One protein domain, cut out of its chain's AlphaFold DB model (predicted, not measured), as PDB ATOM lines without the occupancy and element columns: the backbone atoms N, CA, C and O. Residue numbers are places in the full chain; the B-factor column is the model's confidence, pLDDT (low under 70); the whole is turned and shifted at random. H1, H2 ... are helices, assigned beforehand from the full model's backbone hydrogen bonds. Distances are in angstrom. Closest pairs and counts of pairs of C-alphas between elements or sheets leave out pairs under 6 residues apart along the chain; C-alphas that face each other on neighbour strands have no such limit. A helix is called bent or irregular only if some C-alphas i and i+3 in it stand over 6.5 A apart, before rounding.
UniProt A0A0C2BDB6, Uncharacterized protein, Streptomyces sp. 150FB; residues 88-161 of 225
ATOM      1  N   ALA A  88     -18.384  -5.561  37.333       83.56
ATOM      2  CA  ALA A  88     -17.168  -5.295  38.096       83.56
ATOM      3  C   ALA A  88     -15.920  -5.265  37.196       83.56
ATOM      4  O   ALA A  88     -15.100  -4.355  37.306       83.56
ATOM      5  N   ASP A  89     -15.808  -6.209  36.260       85.31
ATOM      6  CA  ASP A  89     -14.675  -6.274  35.334       85.31
ATOM      7  C   ASP A  89     -14.703  -5.149  34.294       85.31
ATOM      8  O   ASP A  89     -13.659  -4.601  33.952       85.31
ATOM      9  N   GLN A  90     -15.889  -4.745  33.829       85.56
ATOM     10  CA  GLN A  90     -16.044  -3.565  32.973       85.56
ATOM     11  C   GLN A  90     -15.555  -2.305  33.685       85.56
ATOM     12  O   GLN A  90     -14.839  -1.500  33.090       85.56
ATOM     13  N   ALA A  91     -15.903  -2.137  34.964       85.06
ATOM     14  CA  ALA A  91     -15.413  -1.017  35.758       85.06
ATOM     15  C   ALA A  91     -13.881  -1.053  35.889       85.06
ATOM     16  O   ALA A  91     -13.240  -0.022  35.702       85.06
ATOM     17  N   ALA A  92     -13.292  -2.228  36.132       84.62
ATOM     18  CA  ALA A  92     -11.842  -2.398  36.223       84.62
ATOM     19  C   ALA A  92     -11.109  -2.109  34.897       84.62
ATOM     20  O   ALA A  92     -10.057  -1.471  34.891       84.62
ATOM     21  N   VAL A  93     -11.666  -2.530  33.758       85.88
ATOM     22  CA  VAL A  93     -11.121  -2.193  32.433       85.88
ATOM     23  C   VAL A  93     -11.217  -0.689  32.179       85.88
ATOM     24  O   VAL A  93     -10.257  -0.074  31.721       85.88
ATOM     25  N   ASN A  94     -12.344  -0.066  32.525       85.44
ATOM     26  CA  ASN A  94     -12.536   1.370  32.339       85.44
ATOM     27  C   ASN A  94     -11.588   2.210  33.204       85.44
ATOM     28  O   ASN A  94     -11.063   3.212  32.718       85.44
ATOM     29  N   THR A  95     -11.331   1.813  34.456       84.88
ATOM     30  CA  THR A  95     -10.352   2.503  35.312       84.88
ATOM     31  C   THR A  95      -8.934   2.352  34.772       84.88
ATOM     32  O   THR A  95      -8.189   3.332  34.755       84.88
ATOM     33  N   LEU A  96      -8.576   1.172  34.260       86.06
ATOM     34  CA  LEU A  96      -7.283   0.935  33.621       86.06
ATOM     35  C   LEU A  96      -7.104   1.790  32.360       86.06
ATOM     36  O   LEU A  96      -6.084   2.463  32.220       86.06
ATOM     37  N   LEU A  97      -8.104   1.826  31.477       86.69
ATOM     38  CA  LEU A  97      -8.070   2.664  30.276       86.69
ATOM     39  C   LEU A  97      -8.038   4.157  30.621       86.69
ATOM     40  O   LEU A  97      -7.366   4.929  29.940       86.69
ATOM     41  N   GLY A  98      -8.742   4.579  31.675       84.62
ATOM     42  CA  GLY A  98      -8.661   5.942  32.201       84.62
ATOM     43  C   GLY A  98      -7.241   6.292  32.646       84.62
ATOM     44  O   GLY A  98      -6.668   7.264  32.162       84.62
ATOM     45  N   ALA A  99      -6.632   5.445  33.478       84.44
ATOM     46  CA  ALA A  99      -5.266   5.641  33.956       84.44
ATOM     47  C   ALA A  99      -4.233   5.655  32.814       84.44
ATOM     48  O   ALA A  99      -3.320   6.478  32.826       84.44
ATOM     49  N   GLN A 100      -4.387   4.786  31.810       81.50
ATOM     50  CA  GLN A 100      -3.520   4.777  30.628       81.50
ATOM     51  C   GLN A 100      -3.645   6.063  29.809       81.50
ATOM     52  O   GLN A 100      -2.629   6.619  29.395       81.50
ATOM     53  N   ARG A 101      -4.868   6.567  29.600       86.19
ATOM     54  CA  ARG A 101      -5.088   7.845  28.906       86.19
ATOM     55  C   ARG A 101      -4.460   9.003  29.671       86.19
ATOM     56  O   ARG A 101      -3.741   9.796  29.073       86.19
ATOM     57  N   ASP A 102      -4.667   9.068  30.982       84.12
ATOM     58  CA  ASP A 102      -4.086  10.116  31.824       84.12
ATOM     59  C   ASP A 102      -2.557  10.081  31.801       84.12
ATOM     60  O   ASP A 102      -1.905  11.125  31.736       84.12
ATOM     61  N   GLN A 103      -1.975   8.881  31.829       79.88
ATOM     62  CA  GLN A 103      -0.535   8.702  31.721       79.88
ATOM     63  C   GLN A 103      -0.020   9.160  30.351       79.88
ATOM     64  O   GLN A 103       0.906   9.966  30.299       79.88
ATOM     65  N   ALA A 104      -0.662   8.737  29.260       77.06
ATOM     66  CA  ALA A 104      -0.296   9.146  27.905       77.06
ATOM     67  C   ALA A 104      -0.391  10.669  27.715       77.06
ATOM     68  O   ALA A 104       0.487  11.283  27.104       77.06
ATOM     69  N   VAL A 105      -1.414  11.312  28.289       83.75
ATOM     70  CA  VAL A 105      -1.554  12.776  28.285       83.75
ATOM     71  C   VAL A 105      -0.419  13.432  29.070       83.75
ATOM     72  O   VAL A 105       0.203  14.367  28.567       83.75
ATOM     73  N   LYS A 106      -0.099  12.946  30.275       80.38
ATOM     74  CA  LYS A 106       1.015  13.480  31.081       80.38
ATOM     75  C   LYS A 106       2.358  13.327  30.376       80.38
ATOM     76  O   LYS A 106       3.160  14.258  30.409       80.38
ATOM     77  N   GLU A 107       2.598  12.189  29.738       77.81
ATOM     78  CA  GLU A 107       3.815  11.924  28.970       77.81
ATOM     79  C   GLU A 107       3.914  12.842  27.754       77.81
ATOM     80  O   GLU A 107       4.942  13.490  27.566       77.81
ATOM     81  N   THR A 108       2.826  12.994  26.998       76.62
ATOM     82  CA  THR A 108       2.765  13.906  25.848       76.62
ATOM     83  C   THR A 108       3.008  15.352  26.277       76.62
ATOM     84  O   THR A 108       3.835  16.041  25.686       76.62
ATOM     85  N   LEU A 109       2.352  15.816  27.345       80.56
ATOM     86  CA  LEU A 109       2.556  17.164  27.881       80.56
ATOM     87  C   LEU A 109       3.986  17.369  28.386       80.56
ATOM     88  O   LEU A 109       4.567  18.433  28.178       80.56
ATOM     89  N   ARG A 110       4.573  16.366  29.047       73.56
ATOM     90  CA  ARG A 110       5.965  16.419  29.505       73.56
ATOM     91  C   ARG A 110       6.927  16.509  28.322       73.56
ATOM     92  O   ARG A 110       7.817  17.352  28.352       73.56
ATOM     93  N   ALA A 111       6.709  15.704  27.283       74.81
ATOM     94  CA  ALA A 111       7.497  15.734  26.056       74.81
ATOM     95  C   ALA A 111       7.377  17.090  25.342       74.81
ATOM     96  O   ALA A 111       8.391  17.684  24.989       74.81
ATOM     97  N   GLN A 112       6.165  17.638  25.214       75.69
ATOM     98  CA  GLN A 112       5.936  18.963  24.625       75.69
ATOM     99  C   GLN A 112       6.630  20.080  25.411       75.69
ATOM    100  O   GLN A 112       7.276  20.937  24.814       75.69
ATOM    101  N   ARG A 113       6.541  20.067  26.750       79.25
ATOM    102  CA  ARG A 113       7.229  21.051  27.606       79.25
ATOM    103  C   ARG A 113       8.742  20.961  27.469       79.25
ATOM    104  O   ARG A 113       9.403  21.987  27.358       79.25
ATOM    105  N   GLN A 114       9.278  19.746  27.465       80.75
ATOM    106  CA  GLN A 114      10.707  19.524  27.281       80.75
ATOM    107  C   GLN A 114      11.163  20.002  25.899       80.75
ATOM    108  O   GLN A 114      12.183  20.674  25.803       80.75
ATOM    109  N   GLN A 115      10.387  19.727  24.850       79.00
ATOM    110  CA  GLN A 115      10.704  20.192  23.505       79.00
ATOM    111  C   GLN A 115      10.665  21.719  23.403       79.00
ATOM    112  O   GLN A 115      11.572  22.309  22.830       79.00
ATOM    113  N   ALA A 116       9.651  22.366  23.984       80.06
ATOM    114  CA  ALA A 116       9.559  23.824  24.014       80.06
ATOM    115  C   ALA A 116      10.755  24.454  24.744       80.06
ATOM    116  O   ALA A 116      11.300  25.449  24.276       80.06
ATOM    117  N   LEU A 117      11.194  23.842  25.848       80.75
ATOM    118  CA  LEU A 117      12.369  24.279  26.597       80.75
ATOM    119  C   LEU A 117      13.649  24.126  25.766       80.75
ATOM    120  O   LEU A 117      14.429  25.067  25.697       80.75
ATOM    121  N   ILE A 118      13.853  22.988  25.096       78.31
ATOM    122  CA  ILE A 118      15.021  22.761  24.225       78.31
ATOM    123  C   ILE A 118      15.052  23.778  23.080       78.31
ATOM    124  O   ILE A 118      16.090  24.385  22.835       78.31
ATOM    125  N   THR A 119      13.914  24.006  22.415       75.62
ATOM    126  CA  THR A 119      13.808  25.013  21.352       75.62
ATOM    127  C   THR A 119      14.089  26.418  21.885       75.62
ATOM    128  O   THR A 119      14.790  27.179  21.231       75.62
ATOM    129  N   GLY A 120      13.587  26.760  23.077       74.12
ATOM    130  CA  GLY A 120      13.886  28.036  23.726       74.12
ATOM    131  C   GLY A 120      15.376  28.190  24.029       74.12
ATOM    132  O   GLY A 120      15.973  29.189  23.658       74.12
ATOM    133  N   LEU A 121      16.014  27.173  24.615       79.75
ATOM    134  CA  LEU A 121      17.450  27.178  24.924       79.75
ATOM    135  C   LEU A 121      18.363  27.150  23.687       79.75
ATOM    136  O   LEU A 121      19.568  27.342  23.831       79.75
ATOM    137  N   ALA A 122      17.824  26.952  22.483       78.69
ATOM    138  CA  ALA A 122      18.579  27.163  21.253       78.69
ATOM    139  C   ALA A 122      18.865  28.656  21.002       78.69
ATOM    140  O   ALA A 122      19.781  28.971  20.248       78.69
ATOM    141  N   GLU A 123      18.151  29.584  21.650       78.31
ATOM    142  CA  GLU A 123      18.416  31.023  21.569       78.31
ATOM    143  C   GLU A 123      19.335  31.497  22.717       78.31
ATOM    144  O   GLU A 123      18.985  31.338  23.892       78.31
ATOM    145  N   PRO A 124      20.472  32.168  22.431       73.56
ATOM    146  CA  PRO A 124      21.406  32.646  23.463       73.56
ATOM    147  C   PRO A 124      20.754  33.551  24.523       73.56
ATOM    148  O   PRO A 124      21.079  33.483  25.708       73.56
ATOM    149  N   ALA A 125      19.790  34.381  24.111       79.62
ATOM    150  CA  ALA A 125      19.058  35.274  25.008       79.62
ATOM    151  C   ALA A 125      18.161  34.512  26.000       79.62
ATOM    152  O   ALA A 125      18.046  34.911  27.160       79.62
ATOM    153  N   ALA A 126      17.562  33.400  25.573       78.19
ATOM    154  CA  ALA A 126      16.716  32.565  26.419       78.19
ATOM    155  C   ALA A 126      17.539  31.733  27.415       78.19
ATOM    156  O   ALA A 126      17.127  31.578  28.565       78.19
ATOM    157  N   VAL A 127      18.732  31.267  27.019       79.44
ATOM    158  CA  VAL A 127      19.702  30.640  27.939       79.44
ATOM    159  C   VAL A 127      20.074  31.609  29.064       79.44
ATOM    160  O   VAL A 127      20.025  31.242  30.239       79.44
ATOM    161  N   LEU A 128      20.389  32.863  28.720       78.31
ATOM    162  CA  LEU A 128      20.709  33.910  29.696       78.31
ATOM    163  C   LEU A 128      19.530  34.235  30.621       78.31
ATOM    164  O   LEU A 128      19.720  34.340  31.832       78.31
ATOM    165  N   ALA A 129      18.316  34.358  30.076       81.94
ATOM    166  CA  ALA A 129      17.113  34.622  30.861       81.94
ATOM    167  C   ALA A 129      16.840  33.507  31.888       81.94
ATOM    168  O   ALA A 129      16.691  33.793  33.074       81.94
ATOM    169  N   HIS A 130      16.874  32.239  31.469       78.31
ATOM    170  CA  HIS A 130      16.679  31.104  32.377       78.31
ATOM    171  C   HIS A 130      17.765  30.991  33.446       78.31
ATOM    172  O   HIS A 130      17.509  30.574  34.576       78.31
ATOM    173  N   TRP A 131      18.992  31.369  33.112       80.38
ATOM    174  CA  TRP A 131      20.091  31.321  34.061       80.38
ATOM    175  C   TRP A 131      20.011  32.445  35.109       80.38
ATOM    176  O   TRP A 131      20.298  32.212  36.288       80.38
ATOM    177  N   LEU A 132      19.522  33.628  34.722       81.06
ATOM    178  CA  LEU A 132      19.170  34.710  35.647       81.06
ATOM    179  C   LEU A 132      17.973  34.343  36.534       81.06
ATOM    180  O   LEU A 132      18.001  34.635  37.726       81.06
ATOM    181  N   GLU A 133      16.961  33.652  36.002       82.69
ATOM    182  CA  GLU A 133      15.840  33.122  36.796       82.69
ATOM    183  C   GLU A 133      16.308  32.103  37.848       82.69
ATOM    184  O   GLU A 133      15.826  32.113  38.979       82.69
ATOM    185  N   ALA A 134      17.263  31.236  37.498       80.19
ATOM    186  CA  ALA A 134      17.764  30.193  38.390       80.19
ATOM    187  C   ALA A 134      18.728  30.715  39.471       80.19
ATOM    188  O   ALA A 134      18.755  30.180  40.580       80.19
ATOM    189  N   THR A 135      19.548  31.723  39.156       78.69
ATOM    190  CA  THR A 135      20.613  32.209  40.055       78.69
ATOM    191  C   THR A 135      20.307  33.548  40.721       78.69
ATOM    192  O   THR A 135      20.910  33.848  41.754       78.69
ATOM    193  N   GLY A 136      19.404  34.353  40.152       71.81
ATOM    194  CA  GLY A 136      18.980  35.664  40.655       71.81
ATOM    195  C   GLY A 136      20.076  36.733  40.727       71.81
ATOM    196  O   GLY A 136      19.819  37.824  41.230       71.81
ATOM    197  N   ASN A 137      21.292  36.441  40.258       72.75
ATOM    198  CA  ASN A 137      22.477  37.255  40.508       72.75
ATOM    199  C   ASN A 137      23.088  37.752  39.198       72.75
ATOM    200  O   ASN A 137      23.694  36.985  38.460       72.75
ATOM    201  N   TRP A 138      22.993  39.059  38.962       73.31
ATOM    202  CA  TRP A 138      23.581  39.732  37.798       73.31
ATOM    203  C   TRP A 138      25.115  39.800  37.843       73.31
ATOM    204  O   TRP A 138      25.754  39.946  36.807       73.31
ATOM    205  N   ASP A 139      25.710  39.653  39.029       76.31
ATOM    206  CA  ASP A 139      27.161  39.773  39.239       76.31
ATOM    207  C   ASP A 139      27.952  38.534  38.808       76.31
ATOM    208  O   ASP A 139      29.174  38.564  38.669       76.31
ATOM    209  N   LYS A 140      27.257  37.418  38.606       73.38
ATOM    210  CA  LYS A 140      27.813  36.217  38.004       73.38
ATOM    211  C   LYS A 140      27.056  36.096  36.707       73.38
ATOM    212  O   LYS A 140      25.973  35.558  36.775       73.38
ATOM    213  N   LEU A 141      27.565  36.639  35.600       75.75
ATOM    214  CA  LEU A 141      27.093  36.382  34.230       75.75
ATOM    215  C   LEU A 141      28.006  35.353  33.559       75.75
ATOM    216  O   LEU A 141      29.206  35.373  33.848       75.75
ATOM    217  N   PRO A 142      27.492  34.424  32.730       78.38
ATOM    218  CA  PRO A 142      28.355  33.499  32.029       78.38
ATOM    219  C   PRO A 142      29.082  34.303  30.952       78.38
ATOM    220  O   PRO A 142      28.574  35.303  30.434       78.38
ATOM    221  N   ASP A 143      30.286  33.880  30.610       84.94
ATOM    222  CA  ASP A 143      30.970  34.423  29.452       84.94
ATOM    223  C   ASP A 143      30.170  34.126  28.178       84.94
ATOM    224  O   ASP A 143      29.479  33.110  28.058       84.94
ATOM    225  N   LYS A 144      30.257  35.045  27.215       81.56
ATOM    226  CA  LYS A 144      29.518  34.957  25.954       81.56
ATOM    227  C   LYS A 144      29.794  33.640  25.223       81.56
ATOM    228  O   LYS A 144      28.861  33.030  24.712       81.56
ATOM    229  N   ASP A 145      31.046  33.191  25.232       83.62
ATOM    230  CA  ASP A 145      31.465  31.977  24.536       83.62
ATOM    231  C   ASP A 145      30.796  30.729  25.135       83.62
ATOM    232  O   ASP A 145      30.344  29.861  24.388       83.62
ATOM    233  N   SER A 146      30.630  30.663  26.462       81.62
ATOM    234  CA  SER A 146      29.855  29.597  27.111       81.62
ATOM    235  C   SER A 146      28.370  29.633  26.748       81.62
ATOM    236  O   SER A 146      27.776  28.577  26.524       81.62
ATOM    237  N   VAL A 147      27.752  30.816  26.667       82.19
ATOM    238  CA  VAL A 147      26.336  30.951  26.269       82.19
ATOM    239  C   VAL A 147      26.136  30.502  24.825       82.19
ATOM    240  O   VAL A 147      25.218  29.729  24.549       82.19
ATOM    241  N   ASP A 148      27.015  30.940  23.924       79.69
ATOM    242  CA  ASP A 148      26.978  30.579  22.508       79.69
ATOM    243  C   ASP A 148      27.230  29.073  22.323       79.69
ATOM    244  O   ASP A 148      26.555  28.430  21.520       79.69
ATOM    245  N   LEU A 149      28.135  28.473  23.105       85.31
ATOM    246  CA  LEU A 149      28.400  27.031  23.076       85.31
ATOM    247  C   LEU A 149      27.196  26.215  23.563       85.31
ATOM    248  O   LEU A 149      26.845  25.215  22.937       85.31
ATOM    249  N   ILE A 150      26.541  26.643  24.645       80.69
ATOM    250  CA  ILE A 150      25.347  25.978  25.186       80.69
ATOM    251  C   ILE A 150      24.180  26.091  24.200       80.69
ATOM    252  O   ILE A 150      23.567  25.079  23.861       80.69
ATOM    253  N   SER A 151      23.903  27.296  23.697       78.06
ATOM    254  CA  SER A 151      22.861  27.535  22.690       78.06
ATOM    255  C   SER A 151      23.114  26.714  21.424       78.06
ATOM    256  O   SER A 151      22.206  26.038  20.937       78.06
ATOM    257  N   LYS A 152      24.363  26.673  20.945       79.88
ATOM    258  CA  LYS A 152      24.752  25.856  19.796       79.88
ATOM    259  C   LYS A 152      24.533  24.363  20.057       79.88
ATOM    260  O   LYS A 152      23.904  23.702  19.235       79.88
ATOM    261  N   ALA A 153      24.948  23.851  21.216       81.75
ATOM    262  CA  ALA A 153      24.735  22.452  21.588       81.75
ATOM    263  C   ALA A 153      23.242  22.072  21.641       81.75
ATOM    264  O   ALA A 153      22.874  20.976  21.222       81.75
ATOM    265  N   PHE A 154      22.367  22.973  22.103       75.31
ATOM    266  CA  PHE A 154      20.916  22.755  22.078       75.31
ATOM    267  C   PHE A 154      20.309  22.906  20.681       75.31
ATOM    268  O   PHE A 154      19.381  22.172  20.352       75.31
ATOM    269  N   SER A 155      20.851  23.790  19.839       71.00
ATOM    270  CA  SER A 155      20.428  23.920  18.439       71.00
ATOM    271  C   SER A 155      20.773  22.683  17.599       71.00
ATOM    272  O   SER A 155      20.010  22.306  16.712       71.00
ATOM    273  N   GLU A 156      21.887  22.016  17.922       76.50
ATOM    274  CA  GLU A 156      22.338  20.766  17.299       76.50
ATOM    275  C   GLU A 156      21.655  19.525  17.908       76.50
ATOM    276  O   GLU A 156      21.673  18.440  17.319       76.50
ATOM    277  N   HIS A 157      21.029  19.652  19.083       63.59
ATOM    278  CA  HIS A 157      20.325  18.552  19.728       63.59
ATOM    279  C   HIS A 157      18.954  18.308  19.078       63.59
ATOM    280  O   HIS A 157      17.990  19.045  19.288       63.59
ATOM    281  N   HIS A 158      18.835  17.206  18.335       56.31
ATOM    282  CA  HIS A 158      17.564  16.717  17.795       56.31
ATOM    283  C   HIS A 158      17.099  15.460  18.541       56.31
ATOM    284  O   HIS A 158      17.470  14.343  18.164       56.31
ATOM    285  N   PRO A 159      16.276  15.586  19.597       49.06
ATOM    286  CA  PRO A 159      15.773  14.418  20.294       49.06
ATOM    287  C   PRO A 159      14.697  13.736  19.436       49.06
ATOM    288  O   PRO A 159      13.628  14.287  19.197       49.06
ATOM    289  N   GLY A 160      14.985  12.519  18.966       50.78
ATOM    290  CA  GLY A 160      13.963  11.534  18.593       50.78
ATOM    291  C   GLY A 160      12.977  11.944  17.495       50.78
ATOM    292  O   GLY A 160      11.790  11.640  17.611       50.78
ATOM    293  N   ARG A 161      13.436  12.598  16.422       45.38
ATOM    294  CA  ARG A 161      12.600  12.880  15.246       45.38
ATOM    295  C   ARG A 161      12.170  11.572  14.561       45.38
ATOM    296  O   ARG A 161      12.791  11.118  13.607       45.38
TER     297      ARG A 161
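Overview. This is residues 88 to 161 of the 225 residues of an uncharacterized protein of Streptomyces sp. 150FB (UniProt A0A0C2BDB6). One long helix, H1, sticks out as a straight arm with residues 88 to 114, and its far end, residues 118 to 121, meets two shorter helices, H2 and H3, in a small head. H2 turns off steeply at a corner with the end of H1, and H3 folds back past that corner against the direction of H1, with the unnamed tail of residues 157 to 161 after it. The printed part has 74 residues with three named helices, in the order H1, H2, H3, and no named strand; the class is all helix. The whole is extended, with a radius of gyration of the C-alphas of 19.5 A, and the C-alphas span 63 by 30 by 11 A, the length being made by the arm H1.

Along the chain. Begin at C-alpha 88, at (-17.168, -5.295, 38.096), where H1 starts. H1 holds residues 88 to 121, and you can follow it for 49.3 A from first to last C-alpha until it ends at C-alpha 121, at (17.450, 27.178, 24.924); x and y climb along it while z falls. Pass Ala 122 and Glu 123, a tight link, and you come to H2, residues 124 to 135, which is 16.6 A long. Look at its z values: they go from C-alpha 124 at (21.406, 32.646, 23.463) to C-alpha 135 at (20.613, 32.209, 40.055), with x and y nearly the same at both ends. Residues 136 to 143 then make a short link, and at C-alpha 144 you reach H3, residues 144 to 156, 18.1 A long. It ends at C-alpha 156, at (22.338, 20.766, 17.299). No helix is bent or irregular.

Arrangement. Start from the end of H1 and look for its neighbours there. H1 and H2 only just touch, with 3 pairs of C-alphas within 8 A, and they touch only at the corner by their link. The closest C-alphas are those of Leu 121 and Val 127, 5.1 A apart, and the two helices touch with residues 120 to 121 of H1 and residues 126 to 127 of H2 alone. Their lines stand at a steep tilt of 68 degrees, only just short of about perpendicular, and they run opposite ways. Next compare H1 with H3: they touch, with residues 118 to 121 of H1 and 150 to 155 of H3 alone. Their closest C-alphas are those of Leu 121 and Ser 151, 5.9 A apart, and the two run opposite ways at a steep tilt of 43 degrees. H2 and H3 touch too, with residues 124 to 128 of H2 and 147 to 151 of H3 alone; the C-alphas of Pro 124 and Ser 151 are the closest, at 5.4 A. Those two helices run opposite ways at a steep tilt of 69.8 degrees, only just short of about perpendicular. In the backbone of H1, H2 and H3 every O i to N i+4 pair is within hydrogen-bond range.

Size, cuts and confidence. The two C-alphas farthest apart are those of Ala 88 and Asp 139, 63.2 A, while the first and last printed C-alphas, Ala 88 and Arg 161, are 41.7 A apart. Residues 88 to 114 of H1 stand free, and so do residues 133 to 139, of which 133 to 135 belong to H2. Without these stretches, look at the remaining 40 residues: they span 36 by 17 by 11 A, with a radius of gyration of 10.2 A. The printed part has no cut, and neither link is long. The mean pLDDT of the printed part is 78.1, and the model's confidence is low, under 70, at residues 157 to 161.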